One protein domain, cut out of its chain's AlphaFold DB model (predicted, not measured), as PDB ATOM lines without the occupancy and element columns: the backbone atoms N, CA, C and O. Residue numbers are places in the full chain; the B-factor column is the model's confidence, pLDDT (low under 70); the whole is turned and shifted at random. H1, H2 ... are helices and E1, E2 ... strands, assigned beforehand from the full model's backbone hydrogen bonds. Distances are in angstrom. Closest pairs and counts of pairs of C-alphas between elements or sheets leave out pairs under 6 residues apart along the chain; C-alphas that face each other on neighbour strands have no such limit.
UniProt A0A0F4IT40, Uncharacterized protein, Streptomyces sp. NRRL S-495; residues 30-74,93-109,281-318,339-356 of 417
ATOM      1  N   ASN A  30       7.597  86.390 118.735       78.69
ATOM      2  CA  ASN A  30       8.720  87.090 119.350       78.69
ATOM      3  C   ASN A  30       9.855  86.095 119.636       78.69
ATOM      4  O   ASN A  30       9.598  84.968 120.062       78.69
ATOM      5  N   GLY A  31      11.098  86.538 119.445       85.56
ATOM      6  CA  GLY A  31      12.301  85.737 119.670       85.56
ATOM      7  C   GLY A  31      13.082  85.452 118.389       85.56
ATOM      8  O   GLY A  31      12.999  86.191 117.402       85.56
ATOM      9  N   THR A  32      13.845  84.366 118.430       90.31
ATOM     10  CA  THR A  32      14.788  83.953 117.391       90.31
ATOM     11  C   THR A  32      14.327  82.623 116.783       90.31
ATOM     12  O   THR A  32      13.991  81.705 117.537       90.31
ATOM     13  N   PRO A  33      14.290  82.494 115.441       94.06
ATOM     14  CA  PRO A  33      13.917  81.241 114.802       94.06
ATOM     15  C   PRO A  33      15.010  80.192 115.000       94.06
ATOM     16  O   PRO A  33      16.203  80.514 115.021       94.06
ATOM     17  N   LEU A  34      14.584  78.937 115.121       95.00
ATOM     18  CA  LEU A  34      15.474  77.784 115.131       95.00
ATOM     19  C   LEU A  34      15.938  77.455 113.710       95.00
ATOM     20  O   LEU A  34      15.189  77.609 112.743       95.00
ATOM     21  N   VAL A  35      17.164  76.952 113.596       96.44
ATOM     22  CA  VAL A  35      17.665  76.340 112.366       96.44
ATOM     23  C   VAL A  35      17.070  74.939 112.263       96.44
ATOM     24  O   VAL A  35      17.284  74.100 113.140       96.44
ATOM     25  N   VAL A  36      16.307  74.678 111.203       95.88
ATOM     26  CA  VAL A  36      15.672  73.373 110.991       95.88
ATOM     27  C   VAL A  36      16.625  72.469 110.219       95.88
ATOM     28  O   VAL A  36      16.934  72.722 109.058       95.88
ATOM     29  N   GLU A  37      17.083  71.396 110.853       95.00
ATOM     30  CA  GLU A  37      17.873  70.334 110.231       95.00
ATOM     31  C   GLU A  37      16.965  69.200 109.755       95.00
ATOM     32  O   GLU A  37      16.496  68.380 110.545       95.00
ATOM     33  N   CYS A  38      16.754  69.112 108.448       94.06
ATOM     34  CA  CYS A  38      16.053  68.011 107.805       94.06
ATOM     35  C   CYS A  38      17.007  66.814 107.641       94.06
ATOM     36  O   CYS A  38      17.872  66.787 106.759       94.06
ATOM     37  N   ALA A  39      16.860  65.820 108.515       92.38
ATOM     38  CA  ALA A  39      17.762  64.679 108.630       92.38
ATOM     39  C   ALA A  39      17.223  63.442 107.906       92.38
ATOM     40  O   ALA A  39      16.056  63.095 108.040       92.38
ATOM     41  N   GLY A  40      18.060  62.732 107.155       89.81
ATOM     42  CA  GLY A  40      17.639  61.482 106.524       89.81
ATOM     43  C   GLY A  40      18.787  60.706 105.899       89.81
ATOM     44  O   GLY A  40      19.878  61.245 105.697       89.81
ATOM     45  N   GLY A  41      18.517  59.440 105.578       90.00
ATOM     46  CA  GLY A  41      19.478  58.539 104.950       90.00
ATOM     47  C   GLY A  41      19.895  58.956 103.535       90.00
ATOM     48  O   GLY A  41      19.601  60.047 103.026       90.00
ATOM     49  N   ARG A  42      20.618  58.066 102.853       89.31
ATOM     50  CA  ARG A  42      20.908  58.243 101.421       89.31
ATOM     51  C   ARG A  42      19.602  58.119 100.638       89.31
ATOM     52  O   ARG A  42      18.760  57.296 100.983       89.31
ATOM     53  N   LEU A  43      19.442  58.870  99.551       89.06
ATOM     54  CA  LEU A  43      18.247  58.794  98.691       89.06
ATOM     55  C   LEU A  43      16.915  59.037  99.433       89.06
ATOM     56  O   LEU A  43      15.865  58.609  98.970       89.06
ATOM     57  N   SER A  44      16.926  59.733 100.572       89.69
ATOM     58  CA  SER A  44      15.702  60.047 101.322       89.69
ATOM     59  C   SER A  44      14.920  61.240 100.756       89.69
ATOM     60  O   SER A  44      13.868  61.575 101.281       89.69
ATOM     61  N   GLY A  45      15.428  61.903  99.709       89.62
ATOM     62  CA  GLY A  45      14.781  63.071  99.100       89.62
ATOM     63  C   GLY A  45      15.131  64.419  99.742       89.62
ATOM     64  O   GLY A  45      14.409  65.383  99.527       89.62
ATOM     65  N   ARG A  46      16.234  64.523 100.502       92.12
ATOM     66  CA  ARG A  46      16.696  65.776 101.143       92.12
ATOM     67  C   ARG A  46      16.844  66.950 100.166       92.12
ATOM     68  O   ARG A  46      16.223  67.989 100.370       92.12
ATOM     69  N   THR A  47      17.582  66.752  99.080       92.19
ATOM     70  CA  THR A  47      17.754  67.764  98.027       92.19
ATOM     71  C   THR A  47      16.429  68.104  97.344       92.19
ATOM     72  O   THR A  47      16.121  69.273  97.131       92.19
ATOM     73  N   ALA A  48      15.596  67.093  97.063       91.44
ATOM     74  CA  ALA A  48      14.284  67.287  96.442       91.44
ATOM     75  C   ALA A  48      13.325  68.089  97.341       91.44
ATOM     76  O   ALA A  48      12.575  68.922  96.837       91.44
ATOM     77  N   LEU A  49      13.387  67.899  98.664       92.00
ATOM     78  CA  LEU A  49      12.644  68.706  99.633       92.00
ATOM     79  C   LEU A  49      13.033  70.184  99.518       92.00
ATOM     80  O   LEU A  49      12.150  71.028  99.382       92.00
ATOM     81  N   LEU A  50      14.332  70.506  99.537       94.50
ATOM     82  CA  LEU A  50      14.777  71.894  99.392       94.50
ATOM     83  C   LEU A  50      14.396  72.472  98.027       94.50
ATOM     84  O   LEU A  50      13.907  73.595  97.979       94.50
ATOM     85  N   ALA A  51      14.540  71.711  96.940       92.56
ATOM     86  CA  ALA A  51      14.138  72.143  95.602       92.56
ATOM     87  C   ALA A  51      12.626  72.433  95.509       92.56
ATOM     88  O   ALA A  51      12.222  73.437  94.925       92.56
ATOM     89  N   GLY A  52      11.786  71.604  96.135       91.12
ATOM     90  CA  GLY A  52      10.340  71.832  96.202       91.12
ATOM     91  C   GLY A  52       9.974  73.096  96.985       91.12
ATOM     92  O   GLY A  52       9.094  73.853  96.574       91.12
ATOM     93  N   LEU A  53      10.678  73.375  98.086       92.25
ATOM     94  CA  LEU A  53      10.513  74.621  98.844       92.25
ATOM     95  C   LEU A  53      10.990  75.839  98.054       92.25
ATOM     96  O   LEU A  53      10.327  76.876  98.056       92.25
ATOM     97  N   ASP A  54      12.120  75.704  97.368       91.62
ATOM     98  CA  ASP A  54      12.681  76.732  96.502       91.62
ATOM     99  C   ASP A  54      11.672  77.118  95.411       91.62
ATOM    100  O   ASP A  54      11.342  78.296  95.257       91.62
ATOM    101  N   ALA A  55      11.092  76.133  94.723       90.25
ATOM    102  CA  ALA A  55      10.051  76.354  93.724       90.25
ATOM    103  C   ALA A  55       8.802  77.016  94.332       90.25
ATOM    104  O   ALA A  55       8.372  78.064  93.852       90.25
ATOM    105  N   ARG A  56       8.271  76.473  95.438       89.31
ATOM    106  CA  ARG A  56       7.033  76.963  96.073       89.31
ATOM    107  C   ARG A  56       7.110  78.426  96.511       89.31
ATOM    108  O   ARG A  56       6.108  79.130  96.458       89.31
ATOM    109  N   TYR A  57       8.272  78.887  96.972       89.12
ATOM    110  CA  TYR A  57       8.436  80.249  97.494       89.12
ATOM    111  C   TYR A  57       9.094  81.225  96.507       89.12
ATOM    112  O   TYR A  57       9.222  82.405  96.836       89.12
ATOM    113  N   ALA A  58       9.476  80.776  95.305       87.44
ATOM    114  CA  ALA A  58      10.241  81.558  94.326       87.44
ATOM    115  C   ALA A  58       9.640  82.923  93.989       87.44
ATOM    116  O   ALA A  58      10.350  83.926  93.971       87.44
ATOM    117  N   ALA A  59       8.330  82.966  93.750       85.56
ATOM    118  CA  ALA A  59       7.641  84.189  93.361       85.56
ATOM    119  C   ALA A  59       7.271  85.087  94.556       85.56
ATOM    120  O   ALA A  59       6.932  86.254  94.372       85.56
ATOM    121  N   HIS A  60       7.333  84.566  95.785       85.88
ATOM    122  CA  HIS A  60       6.648  85.176  96.929       85.88
ATOM    123  C   HIS A  60       7.582  85.620  98.055       85.88
ATOM    124  O   HIS A  60       7.192  86.440  98.890       85.88
ATOM    125  N   LEU A  61       8.805  85.091  98.101       88.38
ATOM    126  CA  LEU A  61       9.737  85.308  99.199       88.38
ATOM    127  C   LEU A  61      11.159  85.541  98.692       88.38
ATOM    128  O   LEU A  61      11.601  84.921  97.730       88.38
ATOM    129  N   ARG A  62      11.912  86.386  99.402       90.56
ATOM    130  CA  ARG A  62      13.368  86.447  99.237       90.56
ATOM    131  C   ARG A  62      13.965  85.151  99.755       90.56
ATOM    132  O   ARG A  62      13.862  84.856 100.946       90.56
ATOM    133  N   ARG A  63      14.587  84.392  98.866       92.69
ATOM    134  CA  ARG A  63      15.185  83.108  99.201       92.69
ATOM    135  C   ARG A  63      16.563  82.968  98.590       92.69
ATOM    136  O   ARG A  63      16.853  83.595  97.578       92.69
ATOM    137  N   ALA A  64      17.375  82.130  99.209       93.69
ATOM    138  CA  ALA A  64      18.659  81.721  98.678       93.69
ATOM    139  C   ALA A  64      18.849  80.228  98.939       93.69
ATOM    140  O   ALA A  64      18.642  79.765 100.064       93.69
ATOM    141  N   SER A  65      19.235  79.491  97.901       94.38
ATOM    142  CA  SER A  65      19.535  78.063  97.971       94.38
ATOM    143  C   SER A  65      20.998  77.802  97.630       94.38
ATOM    144  O   SER A  65      21.550  78.454  96.745       94.38
ATOM    145  N   ALA A  66      21.639  76.890  98.356       94.56
ATOM    146  CA  ALA A  66      23.033  76.513  98.138       94.56
ATOM    147  C   ALA A  66      23.264  75.045  98.509       94.56
ATOM    148  O   ALA A  66      22.759  74.583  99.532       94.56
ATOM    149  N   ASP A  67      24.055  74.334  97.707       94.56
ATOM    150  CA  ASP A  67      24.560  73.001  98.040       94.56
ATOM    151  C   ASP A  67      25.927  73.110  98.717       94.56
ATOM    152  O   ASP A  67      26.958  73.228  98.056       94.56
ATOM    153  N   LEU A  68      25.942  73.034 100.049       93.25
ATOM    154  CA  LEU A  68      27.170  73.143 100.837       93.25
ATOM    155  C   LEU A  68      28.092  71.926 100.694       93.25
ATOM    156  O   LEU A  68      29.179  71.915 101.255       93.25
ATOM    157  N   GLY A  69      27.659  70.868 100.004       89.25
ATOM    158  CA  GLY A  69      28.492  69.715  99.680       89.25
ATOM    159  C   GLY A  69      29.348  69.916  98.435       89.25
ATOM    160  O   GLY A  69      30.219  69.087  98.167       89.25
ATOM    161  N   ARG A  70      29.112  70.991  97.676       87.56
ATOM    162  CA  ARG A  70      29.805  71.268  96.422       87.56
ATOM    163  C   ARG A  70      30.620  72.548  96.514       87.56
ATOM    164  O   ARG A  70      30.160  73.558  97.034       87.56
ATOM    165  N   ALA A  71      31.809  72.522  95.918       79.31
ATOM    166  CA  ALA A  71      32.679  73.691  95.812       79.31
ATOM    167  C   ALA A  71      32.008  74.873  95.089       79.31
ATOM    168  O   ALA A  71      32.258  76.014  95.448       79.31
ATOM    169  N   ASP A  72      31.136  74.590  94.117       77.94
ATOM    170  CA  ASP A  72      30.375  75.564  93.323       77.94
ATOM    171  C   ASP A  72      29.030  75.967  93.965       77.94
ATOM    172  O   ASP A  72      28.216  76.642  93.336       77.94
ATOM    173  N   LEU A  73      28.760  75.530  95.204       86.25
ATOM    174  CA  LEU A  73      27.488  75.729  95.909       86.25
ATOM    175  C   LEU A  73      26.254  75.232  95.128       86.25
ATOM    176  O   LEU A  73      25.133  75.683  95.376       86.25
ATOM    177  N   GLY A  74      26.440  74.303  94.182       81.56
ATOM    178  CA  GLY A  74      25.378  73.791  93.315       81.56
ATOM    179  C   GLY A  74      25.063  74.683  92.112       81.56
ATOM    180  O   GLY A  74      24.016  74.505  91.488       81.56
ATOM    181  N   SER A  93      37.318  81.836 101.056       82.69
ATOM    182  CA  SER A  93      36.905  80.641 101.769       82.69
ATOM    183  C   SER A  93      35.507  80.230 101.335       82.69
ATOM    184  O   SER A  93      34.733  81.047 100.825       82.69
ATOM    185  N   HIS A  94      35.147  78.977 101.608       84.81
ATOM    186  CA  HIS A  94      33.800  78.485 101.339       84.81
ATOM    187  C   HIS A  94      32.710  79.339 102.025       84.81
ATOM    188  O   HIS A  94      31.636  79.552 101.463       84.81
ATOM    189  N   VAL A  95      32.997  79.909 103.206       90.75
ATOM    190  CA  VAL A  95      32.086  80.837 103.900       90.75
ATOM    191  C   VAL A  95      31.972  82.168 103.156       90.75
ATOM    192  O   VAL A  95      30.854  82.636 102.940       90.75
ATOM    193  N   SER A  96      33.084  82.793 102.750       88.81
ATOM    194  CA  SER A  96      33.017  84.068 102.018       88.81
ATOM    195  C   SER A  96      32.290  83.917 100.684       88.81
ATOM    196  O   SER A  96      31.482  84.769 100.318       88.81
ATOM    197  N   ASP A  97      32.534  82.804  99.995       86.56
ATOM    198  CA  ASP A  97      31.931  82.459  98.710       86.56
ATOM    199  C   ASP A  97      30.418  82.244  98.840       86.56
ATOM    200  O   ASP A  97      29.629  82.807  98.070       86.56
ATOM    201  N   LEU A  98      29.990  81.544  99.895       91.19
ATOM    202  CA  LEU A  98      28.581  81.460 100.258       91.19
ATOM    203  C   LEU A  98      27.987  82.841 100.536       91.19
ATOM    204  O   LEU A  98      26.895  83.135 100.063       91.19
ATOM    205  N   LEU A  99      28.675  83.717 101.267       93.88
ATOM    206  CA  LEU A  99      28.144  85.041 101.598       93.88
ATOM    207  C   LEU A  99      27.998  85.956 100.371       93.88
ATOM    208  O   LEU A  99      27.013  86.695 100.295       93.88
ATOM    209  N   PHE A 100      28.902  85.878  99.386       88.69
ATOM    210  CA  PHE A 100      28.707  86.529  98.081       88.69
ATOM    211  C   PHE A 100      27.427  86.033  97.400       88.69
ATOM    212  O   PHE A 100      26.622  86.839  96.921       88.69
ATOM    213  N   HIS A 101      27.221  84.714  97.394       89.19
ATOM    214  CA  HIS A 101      26.044  84.078  96.807       89.19
ATOM    215  C   HIS A 101      24.744  84.464  97.527       89.19
ATOM    216  O   HIS A 101      23.814  84.966  96.897       89.19
ATOM    217  N   LEU A 102      24.687  84.324  98.853       93.06
ATOM    218  CA  LEU A 102      23.507  84.662  99.653       93.06
ATOM    219  C   LEU A 102      23.137  86.140  99.522       93.06
ATOM    220  O   LEU A 102      21.958  86.462  99.371       93.06
ATOM    221  N   ARG A 103      24.127  87.042  99.535       92.50
ATOM    222  CA  ARG A 103      23.914  88.470  99.265       92.50
ATOM    223  C   ARG A 103      23.241  88.662  97.911       92.50
ATOM    224  O   ARG A 103      22.250  89.380  97.829       92.50
ATOM    225  N   HIS A 104      23.788  88.055  96.857       88.06
ATOM    226  CA  HIS A 104      23.245  88.191  95.509       88.06
ATOM    227  C   HIS A 104      21.791  87.712  95.440       88.06
ATOM    228  O   HIS A 104      20.915  88.460  95.013       88.06
ATOM    229  N   GLU A 105      21.523  86.498  95.918       88.69
ATOM    230  CA  GLU A 105      20.197  85.884  95.895       88.69
ATOM    231  C   GLU A 105      19.161  86.703  96.677       88.69
ATOM    232  O   GLU A 105      18.079  86.990  96.162       88.69
ATOM    233  N   LEU A 106      19.505  87.148  97.890       91.44
ATOM    234  CA  LEU A 106      18.580  87.874  98.760       91.44
ATOM    235  C   LEU A 106      18.356  89.334  98.355       91.44
ATOM    236  O   LEU A 106      17.325  89.905  98.725       91.44
ATOM    237  N   SER A 107      19.270  89.947  97.600       87.81
ATOM    238  CA  SER A 107      19.060  91.281  97.023       87.81
ATOM    239  C   SER A 107      18.003  91.260  95.912       87.81
ATOM    240  O   SER A 107      17.264  92.239  95.735       87.81
ATOM    241  N   ARG A 108      17.830  90.130  95.208       83.31
ATOM    242  CA  ARG A 108      16.827  90.009  94.138       83.31
ATOM    243  C   ARG A 108      15.419  90.254  94.676       83.31
ATOM    244  O   ARG A 108      15.050  89.812  95.763       83.31
ATOM    245  N   ARG A 109      14.637  91.040  93.936       73.31
ATOM    246  CA  ARG A 109      13.263  91.387  94.315       73.31
ATOM    247  C   ARG A 109      12.321  90.288  93.810       73.31
ATOM    248  O   ARG A 109      12.280  90.094  92.597       73.31
ATOM    249  N   ALA A 281      24.667  70.203 104.661       96.12
ATOM    250  CA  ALA A 281      25.362  70.846 105.787       96.12
ATOM    251  C   ALA A 281      26.239  69.894 106.634       96.12
ATOM    252  O   ALA A 281      27.115  70.320 107.379       96.12
ATOM    253  N   HIS A 282      26.034  68.583 106.505       94.19
ATOM    254  CA  HIS A 282      26.810  67.538 107.181       94.19
ATOM    255  C   HIS A 282      28.180  67.246 106.540       94.19
ATOM    256  O   HIS A 282      28.964  66.478 107.113       94.19
ATOM    257  N   THR A 283      28.454  67.782 105.349       93.69
ATOM    258  CA  THR A 283      29.689  67.534 104.584       93.69
ATOM    259  C   THR A 283      30.893  68.284 105.164       93.69
ATOM    260  O   THR A 283      30.745  69.131 106.044       93.69
ATOM    261  N   ARG A 284      32.107  67.976 104.681       91.31
ATOM    262  CA  ARG A 284      33.346  68.659 105.107       91.31
ATOM    263  C   ARG A 284      33.273  70.173 104.878       91.31
ATOM    264  O   ARG A 284      33.699  70.914 105.753       91.31
ATOM    265  N   LEU A 285      32.701  70.598 103.753       89.12
ATOM    266  CA  LEU A 285      32.535  72.007 103.382       89.12
ATOM    267  C   LEU A 285      31.363  72.674 104.126       89.12
ATOM    268  O   LEU A 285      31.478  73.810 104.585       89.12
ATOM    269  N   GLY A 286      30.255  71.952 104.329       91.75
ATOM    270  CA  GLY A 286      29.067  72.500 104.989       91.75
ATOM    271  C   GLY A 286      29.155  72.635 106.511       91.75
ATOM    272  O   GLY A 286      28.549  73.549 107.074       91.75
ATOM    273  N   ARG A 287      29.922  71.778 107.198       93.69
ATOM    274  CA  ARG A 287      30.037  71.825 108.669       93.69
ATOM    275  C   ARG A 287      30.617  73.146 109.185       93.69
ATOM    276  O   ARG A 287      30.006  73.709 110.096       93.69
ATOM    277  N   PRO A 288      31.741  73.669 108.646       91.69
ATOM    278  CA  PRO A 288      32.263  74.975 109.040       91.69
ATOM    279  C   PRO A 288      31.235  76.090 108.863       91.69
ATOM    280  O   PRO A 288      31.014  76.845 109.801       91.69
ATOM    281  N   VAL A 289      30.533  76.131 107.724       94.12
ATOM    282  CA  VAL A 289      29.482  77.124 107.446       94.12
ATOM    283  C   VAL A 289      28.394  77.107 108.517       94.12
ATOM    284  O   VAL A 289      28.077  78.148 109.094       94.12
ATOM    285  N   LEU A 290      27.814  75.932 108.790       95.75
ATOM    286  CA  LEU A 290      26.721  75.816 109.754       95.75
ATOM    287  C   LEU A 290      27.194  76.131 111.178       95.75
ATOM    288  O   LEU A 290      26.487  76.802 111.927       95.75
ATOM    289  N   ARG A 291      28.408  75.703 111.542       95.62
ATOM    290  CA  ARG A 291      29.031  76.035 112.829       95.62
ATOM    291  C   ARG A 291      29.200  77.547 112.987       95.62
ATOM    292  O   ARG A 291      28.738  78.083 113.990       95.62
ATOM    293  N   THR A 292      29.786  78.225 112.001       96.56
ATOM    294  CA  THR A 292      29.980  79.684 112.001       96.56
ATOM    295  C   THR A 292      28.639  80.412 112.086       96.56
ATOM    296  O   THR A 292      28.489  81.333 112.888       96.56
ATOM    297  N   LEU A 293      27.631  79.965 111.324       96.94
ATOM    298  CA  LEU A 293      26.274  80.505 111.402       96.94
ATOM    299  C   LEU A 293      25.714  80.394 112.823       96.94
ATOM    300  O   LEU A 293      25.307  81.409 113.375       96.94
ATOM    301  N   LEU A 294      25.713  79.196 113.419       96.81
ATOM    302  CA  LEU A 294      25.145  78.938 114.749       96.81
ATOM    303  C   LEU A 294      25.903  79.656 115.872       96.81
ATOM    304  O   LEU A 294      25.275  80.133 116.816       96.81
ATOM    305  N   GLN A 295      27.232  79.749 115.779       96.69
ATOM    306  CA  GLN A 295      28.051  80.511 116.724       96.69
ATOM    307  C   GLN A 295      27.664  81.988 116.703       96.69
ATOM    308  O   GLN A 295      27.306  82.528 117.743       96.69
ATOM    309  N   VAL A 296      27.628  82.615 115.525       96.19
ATOM    310  CA  VAL A 296      27.220  84.022 115.392       96.19
ATOM    311  C   VAL A 296      25.763  84.211 115.808       96.19
ATOM    312  O   VAL A 296      25.435  85.177 116.488       96.19
ATOM    313  N   TRP A 297      24.882  83.272 115.460       93.69
ATOM    314  CA  TRP A 297      23.482  83.281 115.890       93.69
ATOM    315  C   TRP A 297      23.336  83.299 117.409       93.69
ATOM    316  O   TRP A 297      22.414  83.922 117.935       93.69
ATOM    317  N   HIS A 298      24.235  82.592 118.094       95.38
ATOM    318  CA  HIS A 298      24.285  82.497 119.537       95.38
ATOM    319  C   HIS A 298      24.936  83.723 120.169       95.38
ATOM    320  O   HIS A 298      24.351  84.275 121.089       95.38
ATOM    321  N   GLU A 299      26.110  84.142 119.702       93.75
ATOM    322  CA  GLU A 299      26.912  85.222 120.283       93.75
ATOM    323  C   GLU A 299      26.251  86.594 120.125       93.75
ATOM    324  O   GLU A 299      26.213  87.364 121.088       93.75
ATOM    325  N   GLU A 300      25.692  86.870 118.947       92.31
ATOM    326  CA  GLU A 300      25.129  88.171 118.603       92.31
ATOM    327  C   GLU A 300      23.778  88.441 119.289       92.31
ATOM    328  O   GLU A 300      22.998  87.514 119.535       92.31
ATOM    329  N   PRO A 301      23.432  89.722 119.524       87.62
ATOM    330  CA  PRO A 301      22.141  90.099 120.085       87.62
ATOM    331  C   PRO A 301      20.971  89.532 119.277       87.62
ATOM    332  O   PRO A 301      21.032  89.412 118.048       87.62
ATOM    333  N   ALA A 302      19.873  89.220 119.967       82.50
ATOM    334  CA  ALA A 302      18.647  88.801 119.304       82.50
ATOM    335  C   ALA A 302      18.137  89.915 118.375       82.50
ATOM    336  O   ALA A 302      18.024  91.075 118.768       82.50
ATOM    337  N   GLY A 303      17.806  89.539 117.143       86.81
ATOM    338  CA  GLY A 303      17.325  90.438 116.100       86.81
ATOM    339  C   GLY A 303      16.477  89.686 115.081       86.81
ATOM    340  O   GLY A 303      16.158  88.504 115.238       86.81
ATOM    341  N   THR A 304      16.097  90.362 114.007       91.38
ATOM    342  CA  THR A 304      15.412  89.732 112.884       91.38
ATOM    343  C   THR A 304      16.393  88.851 112.124       91.38
ATOM    344  O   THR A 304      17.329  89.321 111.483       91.38
ATOM    345  N   ARG A 305      16.160  87.544 112.192       93.19
ATOM    346  CA  ARG A 305      16.952  86.520 111.514       93.19
ATOM    347  C   ARG A 305      16.180  85.873 110.357       93.19
ATOM    348  O   ARG A 305      14.945  85.833 110.444       93.19
ATOM    349  N   PRO A 306      16.867  85.358 109.317       95.31
ATOM    350  CA  PRO A 306      16.238  84.537 108.284       95.31
ATOM    351  C   PRO A 306      15.654  83.243 108.864       95.31
ATOM    352  O   PRO A 306      16.126  82.744 109.884       95.31
ATOM    353  N   GLY A 307      14.667  82.667 108.178       95.69
ATOM    354  CA  GLY A 307      14.349  81.250 108.344       95.69
ATOM    355  C   GLY A 307      15.446  80.413 107.691       95.69
ATOM    356  O   GLY A 307      15.865  80.730 106.580       95.69
ATOM    357  N   VAL A 308      15.927  79.368 108.363       97.75
ATOM    358  CA  VAL A 308      17.008  78.518 107.841       97.75
ATOM    359  C   VAL A 308      16.571  77.067 107.874       97.75
ATOM    360  O   VAL A 308      16.202  76.546 108.927       97.75
ATOM    361  N   ILE A 309      16.640  76.420 106.716       97.56
ATOM    362  CA  ILE A 309      16.414  74.989 106.566       97.56
ATOM    363  C   ILE A 309      17.669  74.394 105.967       97.56
ATOM    364  O   ILE A 309      18.133  74.828 104.915       97.56
ATOM    365  N   THR A 310      18.207  73.393 106.645       97.62
ATOM    366  CA  THR A 310      19.393  72.673 106.206       97.62
ATOM    367  C   THR A 310      19.088  71.197 106.031       97.62
ATOM    368  O   THR A 310      18.119  70.694 106.602       97.62
ATOM    369  N   THR A 311      19.904  70.479 105.263       96.50
ATOM    370  CA  THR A 311      19.807  69.015 105.202       96.50
ATOM    371  C   THR A 311      21.075  68.335 105.702       96.50
ATOM    372  O   THR A 311      22.210  68.745 105.431       96.50
ATOM    373  N   VAL A 312      20.887  67.227 106.415       95.06
ATOM    374  CA  VAL A 312      21.984  66.455 107.005       95.06
ATOM    375  C   VAL A 312      21.800  64.965 106.748       95.06
ATOM    376  O   VAL A 312      20.679  64.453 106.751       95.06
ATOM    377  N   LEU A 313      22.903  64.261 106.485       92.38
ATOM    378  CA  LEU A 313      22.894  62.804 106.432       92.38
ATOM    379  C   LEU A 313      22.774  62.293 107.863       92.38
ATOM    380  O   LEU A 313      23.591  62.634 108.717       92.38
ATOM    381  N   ALA A 314      21.767  61.470 108.102       87.50
ATOM    382  CA  ALA A 314      21.565  60.783 109.365       87.50
ATOM    383  C   ALA A 314      21.262  59.308 109.103       87.50
ATOM    384  O   ALA A 314      20.843  58.945 108.000       87.50
ATOM    385  N   GLY A 315      21.494  58.473 110.118       72.62
ATOM    386  CA  GLY A 315      21.043  57.085 110.101       72.62
ATOM    387  C   GLY A 315      19.531  57.014 109.896       72.62
ATOM    388  O   GLY A 315      18.801  57.936 110.265       72.62
ATOM    389  N   GLU A 316      19.075  55.940 109.261       64.94
ATOM    390  CA  GLU A 316      17.646  55.707 109.086       64.94
ATOM    391  C   GLU A 316      17.006  55.507 110.469       64.94
ATOM    392  O   GLU A 316      17.571  54.775 111.290       64.94
ATOM    393  N   PRO A 317      15.872  56.171 110.769       59.91
ATOM    394  CA  PRO A 317      15.136  55.868 111.986       59.91
ATOM    395  C   PRO A 317      14.777  54.379 111.968       59.91
ATOM    396  O   PRO A 317      14.329  53.847 110.950       59.91
ATOM    397  N   SER A 318      15.065  53.690 113.070       48.53
ATOM    398  CA  SER A 318      14.897  52.245 113.188       48.53
ATOM    399  C   SER A 318      13.413  51.890 113.203       48.53
ATOM    400  O   SER A 318      12.802  51.856 114.259       48.53
ATOM    401  N   GLN A 339      12.621  82.297 122.754       86.69
ATOM    402  CA  GLN A 339      12.880  83.614 123.336       86.69
ATOM    403  C   GLN A 339      14.149  83.592 124.182       86.69
ATOM    404  O   GLN A 339      14.895  84.567 124.203       86.69
ATOM    405  N   ASP A 340      14.395  82.474 124.857       90.00
ATOM    406  CA  ASP A 340      15.573  82.248 125.669       90.00
ATOM    407  C   ASP A 340      16.783  81.898 124.793       90.00
ATOM    408  O   ASP A 340      16.689  81.129 123.832       90.00
ATOM    409  N   ARG A 341      17.943  82.464 125.139       90.88
ATOM    410  CA  ARG A 341      19.217  82.056 124.548       90.88
ATOM    411  C   ARG A 341      19.596  80.694 125.153       90.88
ATOM    412  O   ARG A 341      19.772  80.622 126.369       90.88
ATOM    413  N   PRO A 342      19.738  79.626 124.349       92.62
ATOM    414  CA  PRO A 342      20.173  78.327 124.845       92.62
ATOM    415  C   PRO A 342      21.592  78.427 125.406       92.62
ATOM    416  O   PRO A 342      22.357  79.290 124.984       92.62
ATOM    417  N   GLY A 343      21.978  77.513 126.302       93.38
ATOM    418  CA  GLY A 343      23.321  77.511 126.901       93.38
ATOM    419  C   GLY A 343      24.465  77.279 125.905       93.38
ATOM    420  O   GLY A 343      25.600  77.644 126.184       93.38
ATOM    421  N   THR A 344      24.180  76.704 124.731       95.12
ATOM    422  CA  THR A 344      25.166  76.458 123.668       95.12
ATOM    423  C   THR A 344      24.591  76.799 122.295       95.12
ATOM    424  O   THR A 344      23.373  76.818 122.104       95.12
ATOM    425  N   ALA A 345      25.465  77.023 121.307       94.25
ATOM    426  CA  ALA A 345      25.061  77.311 119.930       94.25
ATOM    427  C   ALA A 345      24.215  76.188 119.295       94.25
ATOM    428  O   ALA A 345      23.277  76.469 118.555       94.25
ATOM    429  N   ALA A 346      24.483  74.924 119.640       91.94
ATOM    430  CA  ALA A 346      23.721  73.774 119.149       91.94
ATOM    431  C   ALA A 346      22.244  73.788 119.590       91.94
ATOM    432  O   ALA A 346      21.397  73.205 118.920       91.94
ATOM    433  N   GLY A 347      21.912  74.486 120.683       93.31
ATOM    434  CA  GLY A 347      20.533  74.618 121.157       93.31
ATOM    435  C   GLY A 347      19.629  75.490 120.274       93.31
ATOM    436  O   GLY A 347      18.431  75.578 120.551       93.31
ATOM    437  N   TRP A 348      20.184  76.129 119.234       94.81
ATOM    438  CA  TRP A 348      19.431  76.839 118.193       94.81
ATOM    439  C   TRP A 348      18.952  75.935 117.056       94.81
ATOM    440  O   TRP A 348      18.221  76.397 116.182       94.81
ATOM    441  N   THR A 349      19.343  74.664 117.057       94.75
ATOM    442  CA  THR A 349      18.976  73.714 116.013       94.75
ATOM    443  C   THR A 349      17.825  72.825 116.470       94.75
ATOM    444  O   THR A 349      17.815  72.325 117.593       94.75
ATOM    445  N   VAL A 350      16.879  72.569 115.569       92.75
ATOM    446  CA  VAL A 350      15.879  71.509 115.719       92.75
ATOM    447  C   VAL A 350      16.033  70.515 114.581       92.75
ATOM    448  O   VAL A 350      16.014  70.886 113.408       92.75
ATOM    449  N   ARG A 351      16.198  69.239 114.923       91.50
ATOM    450  CA  ARG A 351      16.341  68.172 113.936       91.50
ATOM    451  C   ARG A 351      14.993  67.516 113.669       91.50
ATOM    452  O   ARG A 351      14.355  67.024 114.591       91.50
ATOM    453  N   LEU A 352      14.600  67.485 112.401       90.50
ATOM    454  CA  LEU A 352      13.393  66.829 111.909       90.50
ATOM    455  C   LEU A 352      13.792  65.694 110.957       90.50
ATOM    456  O   LEU A 352      14.302  65.968 109.865       90.50
ATOM    457  N   PRO A 353      13.569  64.423 111.321       89.31
ATOM    458  CA  PRO A 353      13.705  63.311 110.395       89.31
ATOM    459  C   PRO A 353      12.783  63.489 109.183       89.31
ATOM    460  O   PRO A 353      11.608  63.848 109.325       89.31
ATOM    461  N   LEU A 354      13.302  63.229 107.982       86.94
ATOM    462  CA  LEU A 354      12.487  63.133 106.778       86.94
ATOM    463  C   LEU A 354      11.580  61.915 106.900       86.94
ATOM    464  O   LEU A 354      12.058  60.789 107.036       86.94
ATOM    465  N   ALA A 355      10.275  62.150 106.814       85.06
ATOM    466  CA  ALA A 355       9.310  61.072 106.712       85.06
ATOM    467  C   ALA A 355       9.524  60.293 105.406       85.06
ATOM    468  O   ALA A 355       9.716  60.893 104.345       85.06
ATOM    469  N   GLY A 356       9.455  58.964 105.490       84.88
ATOM    470  CA  GLY A 356       9.395  58.112 104.308       84.88
ATOM    471  C   GLY A 356       8.136  58.384 103.482       84.88
ATOM    472  O   GLY A 356       7.118  58.864 104.005       84.88
TER     473      GLY A 356
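This is residues 30 to 74, 93 to 109, 281 to 318 and 339 to 356 of the 417 residues of an uncharacterized protein of Streptomyces sp. NRRL S-495 (UniProt A0A0F4IT40). A small, strongly twisted wall of three parallel strands makes the core, with E1 between E3 and E4, while H1 runs along over E3 and H3 also packs on the wall. Near E3, E2 and H2 lie side by side, with E2 also next to H1, and short H4 leads straight into E4. The printed part has 118 residues with four named helices and four named strands, in the order E1, H1, E2, H2, H3, E3, H4, E4; the sheet's order is E3, E1, E4, and the class is mixed, helices and strands. The whole is compact, with a radius of gyration of the C-alphas of 14.6 A and spans of 38 by 35 by 30 A.

Look first at E1, residues 35 to 40, the inner strand. E3, residues 307 to 313, is its parallel neighbour at 26 degrees, with N 38 and O 310 2.8 A apart, within hydrogen-bond range. E4, residues 349 to 353, is its other parallel neighbour at 28 degrees, with N 37 and O 350 2.8 A apart, within that range too. The sheet is only just strongly twisted, its C-alphas up to 4.5 A off the best plane. H1, residues 46 to 57, is on the sheet at a height of 10.1 A, along the strands, at 4 degrees to E3 on the local plane; its closest C-alphas to E3 are Arg 46 and Thr 311, 6.1 A. E2, residues 63 to 67, pairs with no named strand but is near E3. H2, residues 94 to 107, is not on the sheet; its closest C-alphas to E2 are Glu 105 and Ala 64, 5.2 A. H3, residues 286 to 299, is on the sheet and only just touches H2, with 3 pairs of C-alphas within 8 A, the closest Val 95 and Val 289, 5.8 A. H4, residues 345 to 348, touches H3 at His 298 and Ala 345, whose C-alphas are the closest at 5.3 A. In H1, H2 and H3 every O i to N i+4 pair is within hydrogen-bond range; H4 is too short for one.

Find C-alpha 35 at (17.665, 76.340, 112.366); E1 runs 16.0 A from there. H1 covers 17.1 A and E2 13.8 A. H2 begins at C-alpha 94, (33.800, 78.485, 101.339), and like H3 is 20.0 A long. E3 measures 20.4 A, H4 5.9 A, and E4 12.9 A, ending at C-alpha 353, (13.705, 63.311, 110.395).

The C-alphas farthest apart, of Arg 109 and Ser 318, stand 43.5 A apart. Look for three cuts: C-alphas 74 and 93 are 15.9 A apart, 109 and 281 26.5 A, 318 and 339 33.0 A. Of the links printed whole, none is long. Residues 316 to 318 are under 70 in pLDDT; the mean of the printed part is 90.0.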